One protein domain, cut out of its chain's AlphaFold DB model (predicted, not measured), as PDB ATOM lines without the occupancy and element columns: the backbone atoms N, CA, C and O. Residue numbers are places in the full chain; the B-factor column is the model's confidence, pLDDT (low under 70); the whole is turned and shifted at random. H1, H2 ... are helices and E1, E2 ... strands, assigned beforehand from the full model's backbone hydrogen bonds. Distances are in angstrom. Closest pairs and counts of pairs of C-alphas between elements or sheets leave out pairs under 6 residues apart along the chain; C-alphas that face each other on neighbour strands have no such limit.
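Overview. This is residues 16 to 96 of the 131 residues of an uncharacterized protein of Candidatus Jacksonbacteria bacterium RIFCSPLOWO2_02_FULL_44_20 (UniProt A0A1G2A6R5). A small antiparallel sheet, E1 E2 E3, stands at one end; H1 leads away from it, H3 packs on H1, and short H2 is at the far end. The 81 printed residues run E1 E2 E3 H1 H2 H3, mixed helices and strands, under half in named elements. The whole is only just loose, close to compact, with a radius of gyration of the C-alphas of 14.3 A and spans of 42 by 30 by 22 A.

Arrangement. E1, residues 16 to 18, E2, residues 36 to 40, and E3, residues 46 to 51, form a meander, each strand the antiparallel neighbour of the one before, in two hairpins. N 17 and O 38, and N 37 and O 50, are within hydrogen-bond range at 2.8 A. H1, residues 53 to 64, is on the sheet; its closest C-alphas with E2 are Ala 55 and Ala 36, 6.1 A. H2, residues 73 to 76, is close but not clearly touching H3, residues 83 to 92: closest C-alphas Tyr 76 and Gly 85, 7.4 A. H3 touches H1, closest C-alphas Ala 84 and Leu 60, 5.2 A, at a steep tilt of 41 degrees, opposite ways. Every O i to N i+4 pair is within range in H1 and H3; H2 is too short.

Along the chain. E1 begins at C-alpha 16, (-8.818, -23.454, 124.753); H3 ends at C-alpha 92, (6.866, -22.682, 101.164). H1 measures 16.2 A.

Size, cuts and confidence. The printed part has no cut; E1 to E2 is a long link. No printed residue is under 70 in pLDDT.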
ATOM      1  N   LEU A  16      -8.845 -23.432 126.211       90.31
ATOM      2  CA  LEU A  16      -8.818 -23.454 124.753       90.31
ATOM      3  C   LEU A  16     -10.222 -23.158 124.219       90.31
ATOM      4  O   LEU A  16     -11.168 -23.903 124.472       90.31
ATOM      5  N   VAL A  17     -10.337 -22.076 123.463       90.56
ATOM      6  CA  VAL A  17     -11.569 -21.610 122.831       90.56
ATOM      7  C   VAL A  17     -11.421 -21.725 121.317       90.56
ATOM      8  O   VAL A  17     -10.346 -21.500 120.766       90.56
ATOM      9  N   GLN A  18     -12.503 -22.095 120.634       87.56
ATOM     10  CA  GLN A  18     -12.551 -22.128 119.171       87.56
ATOM     11  C   GLN A  18     -12.341 -20.731 118.582       87.56
ATOM     12  O   GLN A  18     -12.901 -19.758 119.093       87.56
ATOM     13  N   TRP A  19     -11.572 -20.645 117.497       87.94
ATOM     14  CA  TRP A  19     -11.250 -19.385 116.825       87.94
ATOM     15  C   TRP A  19     -12.487 -18.558 116.464       87.94
ATOM     16  O   TRP A  19     -12.521 -17.358 116.719       87.94
ATOM     17  N   GLU A  20     -13.547 -19.198 115.971       84.94
ATOM     18  CA  GLU A  20     -14.769 -18.535 115.504       84.94
ATOM     19  C   GLU A  20     -15.548 -17.831 116.620       84.94
ATOM     20  O   GLU A  20     -16.413 -17.000 116.344       84.94
ATOM     21  N   LYS A  21     -15.264 -18.164 117.885       84.44
ATOM     22  CA  LYS A  21     -15.839 -17.476 119.048       84.44
ATOM     23  C   LYS A  21     -15.101 -16.180 119.387       84.44
ATOM     24  O   LYS A  21     -15.648 -15.366 120.124       84.44
ATOM     25  N   ILE A  22     -13.877 -16.012 118.888       85.31
ATOM     26  CA  ILE A  22     -13.023 -14.842 119.126       85.31
ATOM     27  C   ILE A  22     -13.014 -13.930 117.900       85.31
ATOM     28  O   ILE A  22     -13.172 -12.719 118.031       85.31
ATOM     29  N   VAL A  23     -12.862 -14.507 116.708       81.12
ATOM     30  CA  VAL A  23     -12.807 -13.780 115.440       81.12
ATOM     31  C   VAL A  23     -13.980 -14.220 114.563       81.12
ATOM     32  O   VAL A  23     -14.057 -15.391 114.180       81.12
ATOM     33  N   PRO A  24     -14.910 -13.310 114.223       79.38
ATOM     34  CA  PRO A  24     -16.005 -13.625 113.318       79.38
ATOM     35  C   PRO A  24     -15.490 -14.071 111.946       79.38
ATOM     36  O   PRO A  24     -14.538 -13.500 111.418       79.38
ATOM     37  N   LYS A  25     -16.190 -15.017 111.307       77.06
ATOM     38  CA  LYS A  25     -15.859 -15.484 109.944       77.06
ATOM     39  C   LYS A  25     -15.844 -14.369 108.894       77.06
ATOM     40  O   LYS A  25     -15.185 -14.508 107.875       77.06
ATOM     41  N   SER A  26     -16.575 -13.280 109.131       78.44
ATOM     42  CA  SER A  26     -16.574 -12.095 108.269       78.44
ATOM     43  C   SER A  26     -15.269 -11.296 108.328       78.44
ATOM     44  O   SER A  26     -15.007 -10.516 107.419       78.44
ATOM     45  N   VAL A  27     -14.479 -11.457 109.394       78.44
ATOM     46  CA  VAL A  27     -13.189 -10.779 109.578       78.44
ATOM     47  C   VAL A  27     -12.062 -11.629 109.012       78.44
ATOM     48  O   VAL A  27     -11.239 -11.119 108.258       78.44
ATOM     49  N   LEU A  28     -12.042 -12.918 109.361       79.19
ATOM     50  CA  LEU A  28     -11.074 -13.869 108.832       79.19
ATOM     51  C   LEU A  28     -11.752 -15.222 108.572       79.19
ATOM     52  O   LEU A  28     -12.040 -15.951 109.531       79.19
ATOM     53  N   PRO A  29     -12.035 -15.565 107.305       76.56
ATOM     54  CA  PRO A  29     -12.532 -16.884 106.962       76.56
ATOM     55  C   PRO A  29     -11.380 -17.887 107.064       76.56
ATOM     56  O   PRO A  29     -10.404 -17.789 106.333       76.56
ATOM     57  N   ILE A  30     -11.501 -18.847 107.977       77.81
ATOM     58  CA  ILE A  30     -10.624 -20.021 108.024       77.81
ATOM     59  C   ILE A  30     -11.333 -21.166 107.295       77.81
ATOM     60  O   ILE A  30     -12.542 -21.367 107.486       77.81
ATOM     61  N   GLU A  31     -10.599 -21.893 106.452       76.31
ATOM     62  CA  GLU A  31     -11.135 -23.018 105.684       76.31
ATOM     63  C   GLU A  31     -11.749 -24.103 106.581       76.31
ATOM     64  O   GLU A  31     -11.309 -24.350 107.703       76.31
ATOM     65  N   LYS A  32     -12.788 -24.798 106.096       70.25
ATOM     66  CA  LYS A  32     -13.571 -25.742 106.932       70.25
ATOM     67  C   LYS A  32     -12.750 -26.913 107.482       70.25
ATOM     68  O   LYS A  32     -13.151 -27.525 108.470       70.25
ATOM     69  N   THR A  33     -11.669 -27.274 106.801       76.25
ATOM     70  CA  THR A  33     -10.764 -28.359 107.200       76.25
ATOM     71  C   THR A  33      -9.659 -27.897 108.142       76.25
ATOM     72  O   THR A  33      -9.010 -28.744 108.755       76.25
ATOM     73  N   SER A  34      -9.465 -26.586 108.264       80.00
ATOM     74  CA  SER A  34      -8.419 -25.964 109.060       80.00
ATOM     75  C   SER A  34      -8.855 -25.849 110.525       80.00
ATOM     76  O   SER A  34     -10.031 -25.658 110.848       80.00
ATOM     77  N   ARG A  35      -7.905 -26.008 111.446       87.06
ATOM     78  CA  ARG A  35      -8.136 -26.002 112.895       87.06
ATOM     79  C   ARG A  35      -7.410 -24.830 113.528       87.06
ATOM     80  O   ARG A  35      -6.183 -24.774 113.523       87.06
ATOM     81  N   ALA A  36      -8.179 -23.944 114.146       91.25
ATOM     82  CA  ALA A  36      -7.659 -22.799 114.875       91.25
ATOM     83  C   ALA A  36      -8.302 -22.680 116.261       91.25
ATOM     84  O   ALA A  36      -9.486 -22.972 116.459       91.25
ATOM     85  N   GLY A  37      -7.520 -22.225 117.233       91.12
ATOM     86  CA  GLY A  37      -7.975 -22.015 118.598       91.12
ATOM     87  C   GLY A  37      -7.178 -20.941 119.320       91.12
ATOM     88  O   GLY A  37      -6.050 -20.613 118.959       91.12
ATOM     89  N   VAL A  38      -7.782 -20.395 120.367       91.81
ATOM     90  CA  VAL A  38      -7.204 -19.346 121.203       91.81
ATOM     91  C   VAL A  38      -7.205 -19.829 122.643       91.81
ATOM     92  O   VAL A  38      -8.240 -20.231 123.169       91.81
ATOM     93  N   ILE A  39      -6.045 -19.802 123.290       91.75
ATOM     94  CA  ILE A  39      -5.956 -19.991 124.732       91.75
ATOM     95  C   ILE A  39      -6.274 -18.654 125.389       91.75
ATOM     96  O   ILE A  39      -5.528 -17.693 125.200       91.75
ATOM     97  N   VAL A  40      -7.345 -18.610 126.177       91.06
ATOM     98  CA  VAL A  40      -7.756 -17.423 126.937       91.06
ATOM     99  C   VAL A  40      -7.519 -17.605 128.431       91.06
ATOM    100  O   VAL A  40      -7.555 -18.726 128.949       91.06
ATOM    101  N   ASP A  41      -7.270 -16.498 129.124       89.44
ATOM    102  CA  ASP A  41      -7.184 -16.461 130.580       89.44
ATOM    103  C   ASP A  41      -8.579 -16.491 131.243       89.44
ATOM    104  O   ASP A  41      -9.624 -16.602 130.597       89.44
ATOM    105  N   ARG A  42      -8.607 -16.361 132.575       85.06
ATOM    106  CA  ARG A  42      -9.857 -16.349 133.354       85.06
ATOM    107  C   ARG A  42     -10.757 -15.139 133.073       85.06
ATOM    108  O   ARG A  42     -11.933 -15.191 133.416       85.06
ATOM    109  N   ASN A  43     -10.210 -14.069 132.504       86.12
ATOM    110  CA  ASN A  43     -10.926 -12.853 132.136       86.12
ATOM    111  C   ASN A  43     -11.343 -12.860 130.654       86.12
ATOM    112  O   ASN A  43     -11.930 -11.889 130.186       86.12
ATOM    113  N   GLY A  44     -11.044 -13.936 129.915       83.25
ATOM    114  CA  GLY A  44     -11.301 -14.039 128.480       83.25
ATOM    115  C   GLY A  44     -10.250 -13.349 127.604       83.25
ATOM    116  O   GLY A  44     -10.468 -13.217 126.402       83.25
ATOM    117  N   ALA A  45      -9.117 -12.917 128.165       88.56
ATOM    118  CA  ALA A  45      -8.041 -12.290 127.409       88.56
ATOM    119  C   ALA A  45      -7.216 -13.350 126.644       88.56
ATOM    120  O   ALA A  45      -6.794 -14.337 127.255       88.56
ATOM    121  N   PRO A  46      -6.950 -13.173 125.335       89.31
ATOM    122  CA  PRO A  46      -6.098 -14.078 124.563       89.31
ATOM    123  C   PRO A  46      -4.648 -14.097 125.068       89.31
ATOM    124  O   PRO A  46      -4.030 -13.047 125.230       89.31
ATOM    125  N   HIS A  47      -4.084 -15.290 125.255       89.06
ATOM    126  CA  HIS A  47      -2.671 -15.505 125.595       89.06
ATOM    127  C   HIS A  47      -1.892 -16.205 124.483       89.06
ATOM    128  O   HIS A  47      -0.765 -15.819 124.188       89.06
ATOM    129  N   PHE A  48      -2.477 -17.237 123.872       89.62
ATOM    130  CA  PHE A  48      -1.828 -17.990 122.801       89.62
ATOM    131  C   PHE A  48      -2.807 -18.283 121.678       89.62
ATOM    132  O   PHE A  48      -3.998 -18.476 121.915       89.62
ATOM    133  N   PHE A  49      -2.269 -18.386 120.472       91.06
ATOM    134  CA  PHE A  49      -2.992 -18.811 119.287       91.06
ATOM    135  C   PHE A  49      -2.410 -20.139 118.816       91.06
ATOM    136  O   PHE A  49      -1.192 -20.307 118.774       91.06
ATOM    137  N   ILE A  50      -3.285 -21.092 118.521       91.44
ATOM    138  CA  ILE A  50      -2.920 -22.420 118.041       91.44
ATOM    139  C   ILE A  50      -3.573 -22.600 116.685       91.44
ATOM    140  O   ILE A  50      -4.786 -22.450 116.551       91.44
ATOM    141  N   PHE A  51      -2.759 -22.970 115.709       91.38
ATOM    142  CA  PHE A  51      -3.173 -23.217 114.341       91.38
ATOM    143  C   PHE A  51      -2.609 -24.564 113.900       91.38
ATOM    144  O   PHE A  51      -1.497 -24.931 114.294       91.38
ATOM    145  N   ASP A  52      -3.354 -25.298 113.083       88.94
ATOM    146  CA  ASP A  52      -2.711 -26.235 112.171       88.94
ATOM    147  C   ASP A  52      -2.027 -25.483 111.018       88.94
ATOM    148  O   ASP A  52      -2.109 -24.258 110.910       88.94
ATOM    149  N   ALA A  53      -1.288 -26.212 110.179       84.31
ATOM    150  CA  ALA A  53      -0.494 -25.598 109.118       84.31
ATOM    151  C   ALA A  53      -1.355 -24.792 108.131       84.31
ATOM    152  O   ALA A  53      -0.959 -23.699 107.739       84.31
ATOM    153  N   PHE A  54      -2.536 -25.299 107.767       85.62
ATOM    154  CA  PHE A  54      -3.429 -24.630 106.820       85.62
ATOM    155  C   PHE A  54      -4.056 -23.376 107.432       85.62
ATOM    156  O   PHE A  54      -3.981 -22.314 106.827       85.62
ATOM    157  N   ALA A  55      -4.565 -23.455 108.667       88.94
ATOM    158  CA  ALA A  55      -5.086 -22.286 109.375       88.94
ATOM    159  C   ALA A  55      -4.016 -21.204 109.568       88.94
ATOM    160  O   ALA A  55      -4.322 -20.016 109.509       88.94
ATOM    161  N   LEU A  56      -2.766 -21.604 109.829       89.94
ATOM    162  CA  LEU A  56      -1.662 -20.661 109.979       89.94
ATOM    163  C   LEU A  56      -1.399 -19.926 108.664       89.94
ATOM    164  O   LEU A  56      -1.274 -18.706 108.682       89.94
ATOM    165  N   LEU A  57      -1.339 -20.652 107.544       88.75
ATOM    166  CA  LEU A  57      -1.148 -20.051 106.225       88.75
ATOM    167  C   LEU A  57      -2.295 -19.098 105.875       88.75
ATOM    168  O   LEU A  57      -2.011 -17.963 105.519       88.75
ATOM    169  N   ASP A  58      -3.555 -19.484 106.102       88.31
ATOM    170  CA  ASP A  58      -4.718 -18.611 105.868       88.31
ATOM    171  C   ASP A  58      -4.591 -17.272 106.624       88.31
ATOM    172  O   ASP A  58      -4.834 -16.194 106.076       88.31
ATOM    173  N   VAL A  59      -4.180 -17.325 107.898       89.81
ATOM    174  CA  VAL A  59      -3.978 -16.130 108.734       89.81
ATOM    175  C   VAL A  59      -2.821 -15.282 108.209       89.81
ATOM    176  O   VAL A  59      -2.950 -14.060 108.134       89.81
ATOM    177  N   LEU A  60      -1.690 -15.907 107.875       91.88
ATOM    178  CA  LEU A  60      -0.513 -15.196 107.380       91.88
ATOM    179  C   LEU A  60      -0.801 -14.531 106.031       91.88
ATOM    180  O   LEU A  60      -0.501 -13.350 105.885       91.88
ATOM    181  N   SER A  61      -1.438 -15.238 105.094       90.62
ATOM    182  CA  SER A  61      -1.828 -14.699 103.788       90.62
ATOM    183  C   SER A  61      -2.777 -13.518 103.941       90.62
ATOM    184  O   SER A  61      -2.564 -12.475 103.337       90.62
ATOM    185  N   ALA A  62      -3.765 -13.604 104.836       89.44
ATOM    186  CA  ALA A  62      -4.675 -12.488 105.066       89.44
ATOM    187  C   ALA A  62      -3.992 -11.240 105.654       89.44
ATOM    188  O   ALA A  62      -4.484 -10.127 105.451       89.44
ATOM    189  N   ILE A  63      -2.897 -11.402 106.405       89.94
ATOM    190  CA  ILE A  63      -2.068 -10.281 106.871       89.94
ATOM    191  C   ILE A  63      -1.246  -9.727 105.703       89.94
ATOM    192  O   ILE A  63      -1.230  -8.513 105.497       89.94
ATOM    193  N   ASP A  64      -0.596 -10.612 104.951       91.06
ATOM    194  CA  ASP A  64       0.271 -10.284 103.821       91.06
ATOM    195  C   ASP A  64      -0.474  -9.534 102.701       91.06
ATOM    196  O   ASP A  64      -0.041  -8.462 102.269       91.06
ATOM    197  N   ASP A  65      -1.678  -9.991 102.347       90.19
ATOM    198  CA  ASP A  65      -2.561  -9.376 101.348       90.19
ATOM    199  C   ASP A  65      -2.877  -7.904 101.658       90.19
ATOM    200  O   ASP A  65      -3.098  -7.088 100.764       90.19
ATOM    201  N   LYS A  66      -2.920  -7.520 102.943       89.75
ATOM    202  CA  LYS A  66      -3.165  -6.118 103.333       89.75
ATOM    203  C   LYS A  66      -1.949  -5.226 103.119       89.75
ATOM    204  O   LYS A  66      -2.107  -4.002 103.153       89.75
ATOM    205  N   LEU A  67      -0.768  -5.812 102.960       91.19
ATOM    206  CA  LEU A  67       0.508  -5.118 102.850       91.19
ATOM    207  C   LEU A  67       1.020  -5.045 101.409       91.19
ATOM    208  O   LEU A  67       1.759  -4.105 101.114       91.19
ATOM    209  N   VAL A  68       0.593  -5.954 100.524       88.19
ATOM    210  CA  VAL A  68       1.112  -6.070  99.148       88.19
ATOM    211  C   VAL A  68       1.033  -4.753  98.360       88.19
ATOM    212  O   VAL A  68       2.026  -4.317  97.790       88.19
ATOM    213  N   ASP A  69      -0.096  -4.040  98.438       87.69
ATOM    214  CA  ASP A  69      -0.302  -2.768  97.725       87.69
ATOM    215  C   ASP A  69       0.208  -1.538  98.500       87.69
ATOM    216  O   ASP A  69       0.092  -0.400  98.039       87.69
ATOM    217  N   ARG A  70       0.706  -1.730  99.727       91.81
ATOM    218  CA  ARG A  70       1.059  -0.636 100.651       91.81
ATOM    219  C   ARG A  70       2.555  -0.465 100.849       91.81
ATOM    220  O   ARG A  70       2.975   0.577 101.353       91.81
ATOM    221  N   LEU A  71       3.342  -1.480 100.518       92.69
ATOM    222  CA  LEU A  71       4.782  -1.502 100.724       92.69
ATOM    223  C   LEU A  71       5.514  -1.404  99.382       92.69
ATOM    224  O   LEU A  71       5.025  -1.869  98.357       92.69
ATOM    225  N   SER A  72       6.709  -0.805  99.388       93.12
ATOM    226  CA  SER A  72       7.635  -0.972  98.263       93.12
ATOM    227  C   SER A  72       8.093  -2.428  98.181       93.12
ATOM    228  O   SER A  72       8.022  -3.154  99.173       93.12
ATOM    229  N   THR A  73       8.625  -2.849  97.034       88.56
ATOM    230  CA  THR A  73       9.149  -4.208  96.843       88.56
ATOM    231  C   THR A  73      10.173  -4.587  97.918       88.56
ATOM    232  O   THR A  73      10.072  -5.651  98.523       88.56
ATOM    233  N   GLU A  74      11.121  -3.703  98.235       89.12
ATOM    234  CA  GLU A  74      12.139  -3.965  99.261       89.12
ATOM    235  C   GLU A  74      11.529  -4.098 100.662       89.12
ATOM    236  O   GLU A  74      11.966  -4.926 101.461       89.12
ATOM    237  N   ALA A  75      10.514  -3.289 100.974       91.00
ATOM    238  CA  ALA A  75       9.836  -3.336 102.264       91.00
ATOM    239  C   ALA A  75       8.920  -4.562 102.388       91.00
ATOM    240  O   ALA A  75       8.812  -5.130 103.476       91.00
ATOM    241  N   TYR A  76       8.301  -4.992 101.289       90.19
ATOM    242  CA  TYR A  76       7.413  -6.148 101.235       90.19
ATOM    243  C   TYR A  76       8.149  -7.461 101.530       90.19
ATOM    244  O   TYR A  76       7.618  -8.300 102.249       90.19
ATOM    245  N   HIS A  77       9.401  -7.604 101.086       86.88
ATOM    246  CA  HIS A  77      10.232  -8.778 101.390       86.88
ATOM    247  C   HIS A  77      11.034  -8.655 102.701       86.88
ATOM    248  O   HIS A  77      11.830  -9.532 103.049       86.88
ATOM    249  N   SER A  78      10.860  -7.567 103.457       90.62
ATOM    250  CA  SER A  78      11.581  -7.370 104.715       90.62
ATOM    251  C   SER A  78      10.942  -8.154 105.858       90.62
ATOM    252  O   SER A  78       9.820  -7.869 106.267       90.62
ATOM    253  N   LYS A  79      11.717  -9.039 106.493       92.62
ATOM    254  CA  LYS A  79      11.305  -9.768 107.706       92.62
ATOM    255  C   LYS A  79      10.809  -8.859 108.836       92.62
ATOM    256  O   LYS A  79       9.978  -9.274 109.639       92.62
ATOM    257  N   THR A  80      11.363  -7.654 108.966       93.88
ATOM    258  CA  THR A  80      11.014  -6.749 110.072       93.88
ATOM    259  C   THR A  80       9.739  -5.959 109.803       93.88
ATOM    260  O   THR A  80       9.063  -5.585 110.757       93.88
ATOM    261  N   ILE A  81       9.410  -5.710 108.532       92.00
ATOM    262  CA  ILE A  81       8.252  -4.904 108.121       92.00
ATOM    263  C   ILE A  81       7.069  -5.810 107.768       92.00
ATOM    264  O   ILE A  81       5.955  -5.566 108.223       92.00
ATOM    265  N   ASN A  82       7.327  -6.878 107.015       93.25
ATOM    266  CA  ASN A  82       6.365  -7.900 106.631       93.25
ATOM    267  C   ASN A  82       6.818  -9.292 107.119       93.25
ATOM    268  O   ASN A  82       7.265 -10.140 106.341       93.25
ATOM    269  N   PRO A  83       6.726  -9.555 108.433       92.88
ATOM    270  CA  PRO A  83       7.078 -10.860 108.983       92.88
ATOM    271  C   PRO A  83       6.148 -11.980 108.500       92.88
ATOM    272  O   PRO A  83       6.551 -13.140 108.548       92.88
ATOM    273  N   ALA A  84       4.923 -11.650 108.067       92.88
ATOM    274  CA  ALA A  84       3.960 -12.622 107.568       92.88
ATOM    275  C   ALA A  84       4.397 -13.177 106.209       92.88
ATOM    276  O   ALA A  84       4.623 -14.381 106.119       92.88
ATOM    277  N   GLY A  85       4.627 -12.307 105.217       90.88
ATOM    278  CA  GLY A  85       5.154 -12.702 103.905       90.88
ATOM    279  C   GLY A  85       6.480 -13.454 104.018       90.88
ATOM    280  O   GLY A  85       6.607 -14.566 103.520       90.88
ATOM    281  N   TRP A  86       7.425 -12.940 104.818       92.88
ATOM    282  CA  TRP A  86       8.702 -13.629 105.053       92.88
ATOM    283  C   TRP A  86       8.536 -15.053 105.613       92.88
ATOM    284  O   TRP A  86       9.302 -15.959 105.270       92.88
ATOM    285  N   LEU A  87       7.572 -15.255 106.519       90.81
ATOM    286  CA  LEU A  87       7.317 -16.564 107.113       90.81
ATOM    287  C   LEU A  87       6.623 -17.506 106.124       90.81
ATOM    288  O   LEU A  87       6.947 -18.693 106.134       90.81
ATOM    289  N   ILE A  88       5.718 -16.995 105.284       90.25
ATOM    290  CA  ILE A  88       5.111 -17.754 104.183       90.25
ATOM    291  C   ILE A  88       6.218 -18.275 103.267       90.25
ATOM    292  O   ILE A  88       6.343 -19.492 103.146       90.25
ATOM    293  N   ASP A  89       7.090 -17.394 102.764       88.12
ATOM    294  CA  ASP A  89       8.218 -17.767 101.899       88.12
ATOM    295  C   ASP A  89       9.052 -18.895 102.536       88.12
ATOM    296  O   ASP A  89       9.335 -19.926 101.928       88.12
ATOM    297  N   HIS A  90       9.380 -18.754 103.826       88.25
ATOM    298  CA  HIS A  90      10.148 -19.758 104.568       88.25
ATOM    299  C   HIS A  90       9.426 -21.100 104.738       88.25
ATOM    300  O   HIS A  90      10.083 -22.146 104.822       88.25
ATOM    301  N   ILE A  91       8.101 -21.093 104.886       85.94
ATOM    302  CA  ILE A  91       7.311 -22.323 104.970       85.94
ATOM    303  C   ILE A  91       7.274 -22.979 103.591       85.94
ATOM    304  O   ILE A  91       7.571 -24.169 103.492       85.94
ATOM    305  N   GLU A  92       6.983 -22.210 102.545       83.25
ATOM    306  CA  GLU A  92       6.866 -22.682 101.164       83.25
ATOM    307  C   GLU A  92       8.165 -23.296 100.637       83.25
ATOM    308  O   GLU A  92       8.128 -24.379 100.054       83.25
ATOM    309  N   GLU A  93       9.322 -22.705 100.950       84.56
ATOM    310  CA  GLU A  93      10.647 -23.271 100.640       84.56
ATOM    311  C   GLU A  93      10.856 -24.687 101.201       84.56
ATOM    312  O   GLU A  93      11.672 -25.461 100.693       84.56
ATOM    313  N   ARG A  94      10.150 -25.029 102.284       83.19
ATOM    314  CA  ARG A  94      10.262 -26.313 102.986       83.19
ATOM    315  C   ARG A  94       9.100 -27.252 102.687       83.19
ATOM    316  O   ARG A  94       9.153 -28.410 103.112       83.19
ATOM    317  N   LEU A  95       8.059 -26.788 101.992       77.94
ATOM    318  CA  LEU A  95       6.933 -27.639 101.641       77.94
ATOM    319  C   LEU A  95       7.390 -28.672 100.602       77.94
ATOM    320  O   LEU A  95       7.938 -28.314  99.557       77.94
ATOM    321  N   PRO A  96       7.180 -29.973 100.862       73.75
ATOM    322  CA  PRO A  96       7.522 -30.994  99.892       73.75
ATOM    323  C   PRO A  96       6.644 -30.808  98.654       73.75
ATOM    324  O   PRO A  96       5.419 -30.925  98.715       73.75
TER     325      PRO A  96